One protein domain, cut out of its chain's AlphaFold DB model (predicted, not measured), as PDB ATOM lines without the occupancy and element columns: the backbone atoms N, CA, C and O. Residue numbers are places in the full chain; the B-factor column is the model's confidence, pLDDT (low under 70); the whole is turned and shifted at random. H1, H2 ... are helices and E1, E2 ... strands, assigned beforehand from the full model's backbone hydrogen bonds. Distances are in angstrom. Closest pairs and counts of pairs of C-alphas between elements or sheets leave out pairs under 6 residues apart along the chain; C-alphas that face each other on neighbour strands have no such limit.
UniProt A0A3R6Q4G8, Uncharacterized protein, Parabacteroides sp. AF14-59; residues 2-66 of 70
ATOM      1  N   LEU A   2      35.439   1.775   3.369       60.34
ATOM      2  CA  LEU A   2      36.510   2.478   4.092       60.34
ATOM      3  C   LEU A   2      36.531   1.934   5.525       60.34
ATOM      4  O   LEU A   2      35.459   1.723   6.098       60.34
ATOM      5  N   MET A   3      37.705   1.624   6.070       67.44
ATOM      6  CA  MET A   3      37.786   1.262   7.489       67.44
ATOM      7  C   MET A   3      37.424   2.512   8.303       67.44
ATOM      8  O   MET A   3      37.744   3.614   7.874       67.44
ATOM      9  N   ILE A   4      36.723   2.372   9.433       62.50
ATOM     10  CA  ILE A   4      36.240   3.527  10.225       62.50
ATOM     11  C   ILE A   4      37.385   4.501  10.538       62.50
ATOM     12  O   ILE A   4      37.250   5.699  10.306       62.50
ATOM     13  N   ASP A   5      38.543   3.960  10.910       62.50
ATOM     14  CA  ASP A   5      39.756   4.719  11.223       62.50
ATOM     15  C   ASP A   5      40.294   5.532  10.023       62.50
ATOM     16  O   ASP A   5      40.969   6.541  10.196       62.50
ATOM     17  N   GLU A   6      39.981   5.127   8.788       59.88
ATOM     18  CA  GLU A   6      40.368   5.839   7.562       59.88
ATOM     19  C   GLU A   6      39.426   7.004   7.216       59.88
ATOM     20  O   GLU A   6      39.788   7.868   6.418       59.88
ATOM     21  N   ILE A   7      38.215   7.024   7.785       66.00
ATOM     22  CA  ILE A   7      37.206   8.070   7.555       66.00
ATOM     23  C   ILE A   7      37.462   9.278   8.468       66.00
ATOM     24  O   ILE A   7      37.157  10.408   8.093       66.00
ATOM     25  N   GLU A   8      38.027   9.051   9.657       70.31
ATOM     26  CA  GLU A   8      38.255  10.103  10.657       70.31
ATOM     27  C   GLU A   8      39.419  11.038  10.296       70.31
ATOM     28  O   GLU A   8      39.467  12.177  10.762       70.31
ATOM     29  N   MET A   9      40.332  10.590   9.430       79.31
ATOM     30  CA  MET A   9      41.408  11.419   8.900       79.31
ATOM     31  C   MET A   9      41.027  12.012   7.545       79.31
ATOM     32  O   MET A   9      40.765  11.281   6.588       79.31
ATOM     33  N   LEU A  10      41.053  13.343   7.457       87.19
ATOM     34  CA  LEU A  10      40.701  14.099   6.257       87.19
ATOM     35  C   LEU A  10      41.933  14.756   5.616       87.19
ATOM     36  O   LEU A  10      42.834  15.216   6.314       87.19
ATOM     37  N   ASP A  11      41.921  14.815   4.291       88.81
ATOM     38  CA  ASP A  11      42.833  15.542   3.407       88.81
ATOM     39  C   ASP A  11      42.034  16.539   2.547       88.81
ATOM     40  O   ASP A  11      40.800  16.493   2.521       88.81
ATOM     41  N   GLU A  12      42.708  17.434   1.828       92.69
ATOM     42  CA  GLU A  12      42.072  18.370   0.897       92.69
ATOM     43  C   GLU A  12      42.278  17.945  -0.562       92.69
ATOM     44  O   GLU A  12      43.399  17.782  -1.038       92.69
ATOM     45  N   ALA A  13      41.179  17.823  -1.309       90.44
ATOM     46  CA  ALA A  13      41.195  17.555  -2.742       90.44
ATOM     47  C   ALA A  13      40.624  18.737  -3.530       90.44
ATOM     48  O   ALA A  13      39.577  19.286  -3.184       90.44
ATOM     49  N   CYS A  14      41.294  19.100  -4.627       93.06
ATOM     50  CA  CYS A  14      40.804  20.109  -5.561       93.06
ATOM     51  C   CYS A  14      39.913  19.466  -6.629       93.06
ATOM     52  O   CYS A  14      40.337  18.537  -7.317       93.06
ATOM     53  N   PHE A  15      38.701  19.987  -6.796       88.81
ATOM     54  CA  PHE A  15      37.768  19.579  -7.838       88.81
ATOM     55  C   PHE A  15      37.022  20.803  -8.376       88.81
ATOM     56  O   PHE A  15      36.489  21.599  -7.604       88.81
ATOM     57  N   GLU A  16      37.016  20.985  -9.700       93.44
ATOM     58  CA  GLU A  16      36.373  22.132 -10.373       93.44
ATOM     59  C   GLU A  16      36.783  23.498  -9.771       93.44
ATOM     60  O   GLU A  16      35.974  24.413  -9.621       93.44
ATOM     61  N   GLY A  17      38.055  23.622  -9.367       93.94
ATOM     62  CA  GLY A  17      38.618  24.838  -8.766       93.94
ATOM     63  C   GLY A  17      38.274  25.069  -7.289       93.94
ATOM     64  O   GLY A  17      38.675  26.092  -6.738       93.94
ATOM     65  N   ASN A  18      37.570  24.140  -6.641       94.44
ATOM     66  CA  ASN A  18      37.198  24.218  -5.229       94.44
ATOM     67  C   ASN A  18      37.932  23.154  -4.407       94.44
ATOM     68  O   ASN A  18      38.236  22.076  -4.914       94.44
ATOM     69  N   LEU A  19      38.191  23.449  -3.132       95.44
ATOM     70  CA  LEU A  19      38.795  22.509  -2.189       95.44
ATOM     71  C   LEU A  19      37.709  21.799  -1.379       95.44
ATOM     72  O   LEU A  19      36.800  22.438  -0.847       95.44
ATOM     73  N   TYR A  20      37.829  20.481  -1.273       91.62
ATOM     74  CA  TYR A  20      36.916  19.619  -0.535       91.62
ATOM     75  C   TYR A  20      37.690  18.752   0.448       91.62
ATOM     76  O   TYR A  20      38.721  18.183   0.097       91.62
ATOM     77  N   SER A  21      37.156  18.598   1.658       91.56
ATOM     78  CA  SER A  21      37.681  17.626   2.612       91.56
ATOM     79  C   SER A  21      37.293  16.212   2.181       91.56
ATOM     80  O   SER A  21      36.107  15.900   2.051       91.56
ATOM     81  N   VAL A  22      38.283  15.353   1.971       89.94
ATOM     82  CA  VAL A  22      38.116  13.951   1.576       89.94
ATOM     83  C   VAL A  22      38.819  13.036   2.576       89.94
ATOM     84  O   VAL A  22      39.799  13.454   3.179       89.94
ATOM     85  N   PRO A  23      38.377  11.785   2.776       90.31
ATOM     86  CA  PRO A  23      39.135  10.824   3.576       90.31
ATOM     87  C   PRO A  23      40.559  10.645   3.033       90.31
ATOM     88  O   PRO A  23      40.738  10.539   1.820       90.31
ATOM     89  N   VAL A  24      41.563  10.536   3.906       87.38
ATOM     90  CA  VAL A  24      42.979  10.390   3.503       87.38
ATOM     91  C   VAL A  24      43.195   9.189   2.572       87.38
ATOM     92  O   VAL A  24      44.017   9.236   1.660       87.38
ATOM     93  N   SER A  25      42.431   8.109   2.748       85.62
ATOM     94  CA  SER A  25      42.514   6.921   1.889       85.62
ATOM     95  C   SER A  25      41.485   6.901   0.750       85.62
ATOM     96  O   SER A  25      41.323   5.866   0.099       85.62
ATOM     97  N   TYR A  26      40.806   8.020   0.466       87.38
ATOM     98  CA  TYR A  26      39.775   8.130  -0.575       87.38
ATOM     99  C   TYR A  26      40.225   7.522  -1.906       87.38
ATOM    100  O   TYR A  26      39.528   6.679  -2.476       87.38
ATOM    101  N   HIS A  27      41.426   7.886  -2.365       88.12
ATOM    102  CA  HIS A  27      41.964   7.386  -3.624       88.12
ATOM    103  C   HIS A  27      42.176   5.864  -3.598       88.12
ATOM    104  O   HIS A  27      41.728   5.166  -4.507       88.12
ATOM    105  N   ALA A  28      42.790   5.339  -2.532       87.12
ATOM    106  CA  ALA A  28      43.032   3.906  -2.365       87.12
ATOM    107  C   ALA A  28      41.725   3.106  -2.262       87.12
ATOM    108  O   ALA A  28      41.610   2.005  -2.807       87.12
ATOM    109  N   TYR A  29      40.712   3.662  -1.597       86.56
ATOM    110  CA  TYR A  29      39.382   3.069  -1.531       86.56
ATOM    111  C   TYR A  29      38.740   2.962  -2.909       86.56
ATOM    112  O   TYR A  29      38.280   1.878  -3.275       86.56
ATOM    113  N   LEU A  30      38.740   4.053  -3.676       88.38
ATOM    114  CA  LEU A  30      38.159   4.046  -5.009       88.38
ATOM    115  C   LEU A  30      38.906   3.095  -5.942       88.38
ATOM    116  O   LEU A  30      38.263   2.318  -6.640       88.38
ATOM    117  N   GLN A  31      40.236   3.058  -5.878       90.88
ATOM    118  CA  GLN A  31      41.023   2.125  -6.678       90.88
ATOM    119  C   GLN A  31      40.736   0.661  -6.313       90.88
ATOM    120  O   GLN A  31      40.560  -0.184  -7.189       90.88
ATOM    121  N   ARG A  32      40.612   0.339  -5.020       87.25
ATOM    122  CA  ARG A  32      40.276  -1.020  -4.567       87.25
ATOM    123  C   ARG A  32      38.878  -1.458  -5.009       87.25
ATOM    124  O   ARG A  32      38.675  -2.634  -5.294       87.25
ATOM    125  N   CYS A  33      37.908  -0.546  -4.999       86.06
ATOM    126  CA  CYS A  33      36.513  -0.870  -5.291       86.06
ATOM    127  C   CYS A  33      36.172  -0.810  -6.783       86.06
ATOM    128  O   CYS A  33      35.335  -1.590  -7.232       86.06
ATOM    129  N   TYR A  34      36.807   0.088  -7.532       86.56
ATOM    130  CA  TYR A  34      36.428   0.423  -8.905       86.56
ATOM    131  C   TYR A  34      37.583   0.295  -9.909       86.56
ATOM    132  O   TYR A  34      37.372   0.519 -11.097       86.56
ATOM    133  N   GLY A  35      38.785  -0.094  -9.468       89.12
ATOM    134  CA  GLY A  35      39.953  -0.223 -10.338       89.12
ATOM    135  C   GLY A  35      40.427   1.136 -10.849       89.12
ATOM    136  O   GLY A  35      40.580   2.077 -10.072       89.12
ATOM    137  N   ASP A  36      40.631   1.251 -12.157       90.69
ATOM    138  CA  ASP A  36      41.138   2.463 -12.813       90.69
ATOM    139  C   ASP A  36      40.033   3.516 -13.015       90.69
ATOM    140  O   ASP A  36      39.775   3.979 -14.120       90.69
ATOM    141  N   TYR A  37      39.356   3.898 -11.930       89.38
ATOM    142  CA  TYR A  37      38.162   4.755 -11.943       89.38
ATOM    143  C   TYR A  37      38.395   6.193 -12.436       89.38
ATOM    144  O   TYR A  37      37.434   6.880 -12.778       89.38
ATOM    145  N   ILE A  38      39.645   6.668 -12.415       89.56
ATOM    146  CA  ILE A  38      40.016   8.001 -12.917       89.56
ATOM    147  C   ILE A  38      39.945   8.024 -14.444       89.56
ATOM    148  O   ILE A  38      39.555   9.028 -15.040       89.56
ATOM    149  N   GLU A  39      40.298   6.909 -15.078       91.06
ATOM    150  CA  GLU A  39      40.297   6.794 -16.523       91.06
ATOM    151  C   GLU A  39      38.893   6.454 -17.012       91.06
ATOM    152  O   GLU A  39      38.238   5.511 -16.563       91.06
ATOM    153  N   SER A  40      38.413   7.226 -17.984       86.06
ATOM    154  CA  SER A  40      37.165   6.874 -18.651       86.06
ATOM    155  C   SER A  40      37.354   5.572 -19.437       86.06
ATOM    156  O   SER A  40      38.341   5.460 -20.171       86.06
ATOM    157  N   PRO A  41      36.388   4.633 -19.406       85.81
ATOM    158  CA  PRO A  41      36.433   3.447 -20.253       85.81
ATOM    159  C   PRO A  41      36.641   3.820 -21.733       85.81
ATOM    160  O   PRO A  41      36.224   4.912 -22.152       85.81
ATOM    161  N   PRO A  42      37.236   2.939 -22.558       90.50
ATOM    162  CA  PRO A  42      37.337   3.146 -24.001       90.50
ATOM    163  C   PRO A  42      35.971   3.469 -24.614       90.50
ATOM    164  O   PRO A  42      34.972   2.879 -24.216       90.50
ATOM    165  N   GLU A  43      35.904   4.355 -25.611       88.12
ATOM    166  CA  GLU A  43      34.626   4.817 -26.190       88.12
ATOM    167  C   GLU A  43      33.712   3.663 -26.635       88.12
ATOM    168  O   GLU A  43      32.525   3.653 -26.331       88.12
ATOM    169  N   LYS A  44      34.295   2.624 -27.242       86.81
ATOM    170  CA  LYS A  44      33.618   1.374 -27.638       86.81
ATOM    171  C   LYS A  44      32.950   0.605 -26.483       86.81
ATOM    172  O   LYS A  44      32.056  -0.201 -26.717       86.81
ATOM    173  N   GLU A  45      33.421   0.806 -25.257       83.88
ATOM    174  CA  GLU A  45      32.940   0.167 -24.028       83.88
ATOM    175  C   GLU A  45      32.051   1.102 -23.201       83.88
ATOM    176  O   GLU A  45      31.362   0.635 -22.290       83.88
ATOM    177  N   ARG A  46      32.004   2.401 -23.535       85.69
ATOM    178  CA  ARG A  46      31.081   3.361 -22.924       85.69
ATOM    179  C   ARG A  46      29.660   3.030 -23.360       85.69
ATOM    180  O   ARG A  46      29.157   3.489 -24.381       85.69
ATOM    181  N   LYS A  47      28.996   2.195 -22.567       74.69
ATOM    182  CA  LYS A  47      27.568   1.938 -22.709       74.69
ATOM    183  C   LYS A  47      26.830   3.107 -22.083       74.69
ATOM    184  O   LYS A  47      26.756   3.209 -20.864       74.69
ATOM    185  N   TYR A  48      26.272   3.964 -22.923       69.12
ATOM    186  CA  TYR A  48      25.196   4.851 -22.518       69.12
ATOM    187  C   TYR A  48      23.919   4.029 -22.656       69.12
ATOM    188  O   TYR A  48      23.454   3.851 -23.787       69.12
ATOM    189  N   PRO A  49      23.364   3.435 -21.578       66.88
ATOM    190  CA  PRO A  49      21.986   3.002 -21.680       66.88
ATOM    191  C   PRO A  49      21.207   4.229 -22.157       66.88
ATOM    192  O   PRO A  49      21.368   5.316 -21.599       66.88
ATOM    193  N   LEU A  50      20.444   4.086 -23.240       61.06
ATOM    194  CA  LEU A  50      19.456   5.082 -23.637       61.06
ATOM    195  C   LEU A  50      18.382   5.062 -22.547       61.06
ATOM    196  O   LEU A  50      17.337   4.435 -22.696       61.06
ATOM    197  N   VAL A  51      18.706   5.641 -21.393       59.56
ATOM    198  CA  VAL A  51      17.741   5.919 -20.348       59.56
ATOM    199  C   VAL A  51      17.027   7.146 -20.863       59.56
ATOM    200  O   VAL A  51      17.583   8.244 -20.878       59.56
ATOM    201  N   ASP A  52      15.829   6.939 -21.389       60.88
ATOM    202  CA  ASP A  52      14.917   8.048 -21.583       60.88
ATOM    203  C   ASP A  52      14.767   8.720 -20.213       60.88
ATOM    204  O   ASP A  52      14.344   8.089 -19.244       60.88
ATOM    205  N   ILE A  53      15.199   9.977 -20.118       59.75
ATOM    206  CA  ILE A  53      15.177  10.767 -18.883       59.75
ATOM    207  C   ILE A  53      13.757  10.920 -18.316       59.75
ATOM    208  O   ILE A  53      13.606  11.297 -17.154       59.75
ATOM    209  N   PHE A  54      12.730  10.609 -19.114       62.44
ATOM    210  CA  PHE A  54      11.329  10.580 -18.708       62.44
ATOM    211  C   PHE A  54      10.807   9.176 -18.378       62.44
ATOM    212  O   PHE A  54       9.685   9.065 -17.890       62.44
ATOM    213  N   ILE A  55      11.591   8.112 -18.593       63.94
ATOM    214  CA  ILE A  55      11.251   6.752 -18.161       63.94
ATOM    215  C   ILE A  55      11.847   6.530 -16.765       63.94
ATOM    216  O   ILE A  55      13.070   6.435 -16.617       63.94
ATOM    217  N   PRO A  56      11.010   6.410 -15.717       62.56
ATOM    218  CA  PRO A  56      11.486   6.116 -14.375       62.56
ATOM    219  C   PRO A  56      12.268   4.799 -14.369       62.56
ATOM    220  O   PRO A  56      11.765   3.756 -14.790       62.56
ATOM    221  N   CYS A  57      13.505   4.827 -13.879       59.59
ATOM    222  CA  CYS A  57      14.298   3.617 -13.722       59.59
ATOM    223  C   CYS A  57      13.745   2.760 -12.566       59.59
ATOM    224  O   CYS A  57      13.475   3.258 -11.472       59.59
ATOM    225  N   ASN A  58      13.591   1.453 -12.793       59.38
ATOM    226  CA  ASN A  58      13.079   0.502 -11.798       59.38
ATOM    227  C   ASN A  58      14.206  -0.049 -10.900       59.38
ATOM    228  O   ASN A  58      14.349  -1.262 -10.746       59.38
ATOM    229  N   HIS A  59      15.061   0.829 -10.366       61.66
ATOM    230  CA  HIS A  59      16.060   0.432  -9.371       61.66
ATOM    231  C   HIS A  59      15.418   0.373  -7.985       61.66
ATOM    232  O   HIS A  59      14.540   1.169  -7.660       61.66
ATOM    233  N   GLN A  60      15.848  -0.574  -7.155       57.69
ATOM    234  CA  GLN A  60      15.288  -0.760  -5.817       57.69
ATOM    235  C   GLN A  60      15.596   0.440  -4.902       57.69
ATOM    236  O   GLN A  60      14.795   0.766  -4.027       57.69
ATOM    237  N   GLU A  61      16.715   1.131  -5.147       63.50
ATOM    238  CA  GLU A  61      17.062   2.414  -4.530       63.50
ATOM    239  C   GLU A  61      16.252   3.615  -5.055       63.50
ATOM    240  O   GLU A  61      16.207   4.655  -4.393       63.50
ATOM    241  N   SER A  62      15.574   3.490  -6.202       62.12
ATOM    242  CA  SER A  62      14.729   4.552  -6.750       62.12
ATOM    243  C   SER A  62      13.428   4.646  -5.956       62.12
ATOM    244  O   SER A  62      12.475   3.887  -6.151       62.12
ATOM    245  N   GLN A  63      13.360   5.623  -5.056       58.03
ATOM    246  CA  GLN A  63      12.143   6.013  -4.341       58.03
ATOM    247  C   GLN A  63      11.183   6.712  -5.336       58.03
ATOM    248  O   GLN A  63      11.147   7.931  -5.420       58.03
ATOM    249  N   ARG A  64      10.498   5.901  -6.161       62.12
ATOM    250  CA  ARG A  64       9.506   6.176  -7.234       62.12
ATOM    251  C   ARG A  64       8.988   7.618  -7.415       62.12
ATOM    252  O   ARG A  64       8.476   8.221  -6.474       62.12
ATOM    253  N   TRP A  65       8.852   8.051  -8.673       56.12
ATOM    254  CA  TRP A  65       7.822   9.035  -9.049       56.12
ATOM    255  C   TRP A  65       6.475   8.323  -9.248       56.12
ATOM    256  O   TRP A  65       6.417   7.253  -9.852       56.12
ATOM    257  N   LYS A  66       5.404   8.881  -8.668       57.22
ATOM    258  CA  LYS A  66       4.046   8.312  -8.697       57.22
ATOM    259  C   LYS A  66       3.451   8.412 -10.103       57.22
ATOM    260  O   LYS A  66       3.631   9.424 -10.771       57.22
TER     261      LYS A  66
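Overview. This is residues 2 to 66 of the 70 residues of an uncharacterized protein of Parabacteroides sp. AF14-59 (UniProt A0A3R6Q4G8). There is little regular structure: a small head, where the hairpin of E1 and E2 has short helices H1 and H2 at its open end, and a long unnamed tail, residues 35 to 66, looping away. The 65 printed residues run H1, E1, E2, H2, a mixed class with 25 residues in named elements; the two strands are antiparallel. The whole is extended, radius of gyration of the C-alphas 16.9 A, spanning 41 by 34 by 26 A.

Along the chain. Find C-alpha 4 at (36.240, 3.527, 10.225), where H1, residues 4 to 7, begins. E1, residues 10 to 15, runs 15.4 A; E2, 18 to 23, 16.1 A; H2, 26 to 34, 11.8 A to (36.428, 0.423, -8.905).

Arrangement. Across the hairpin E1 and E2, at 143 degrees, look for N 11 and O 22, 2.8 A apart, within hydrogen-bond range. H1 and H2 are only just apart, closest C-alphas 8.5 A. In H2 every O i to N i+4 pair is within hydrogen-bond range; H1 is too short for one.

Size, cuts and confidence. Residues 39 to 54 and 58 to 63 stand free. The printed part has no cut, and its three links are tight. pLDDT is under 70 at residues 2 to 7 and 48 to 66.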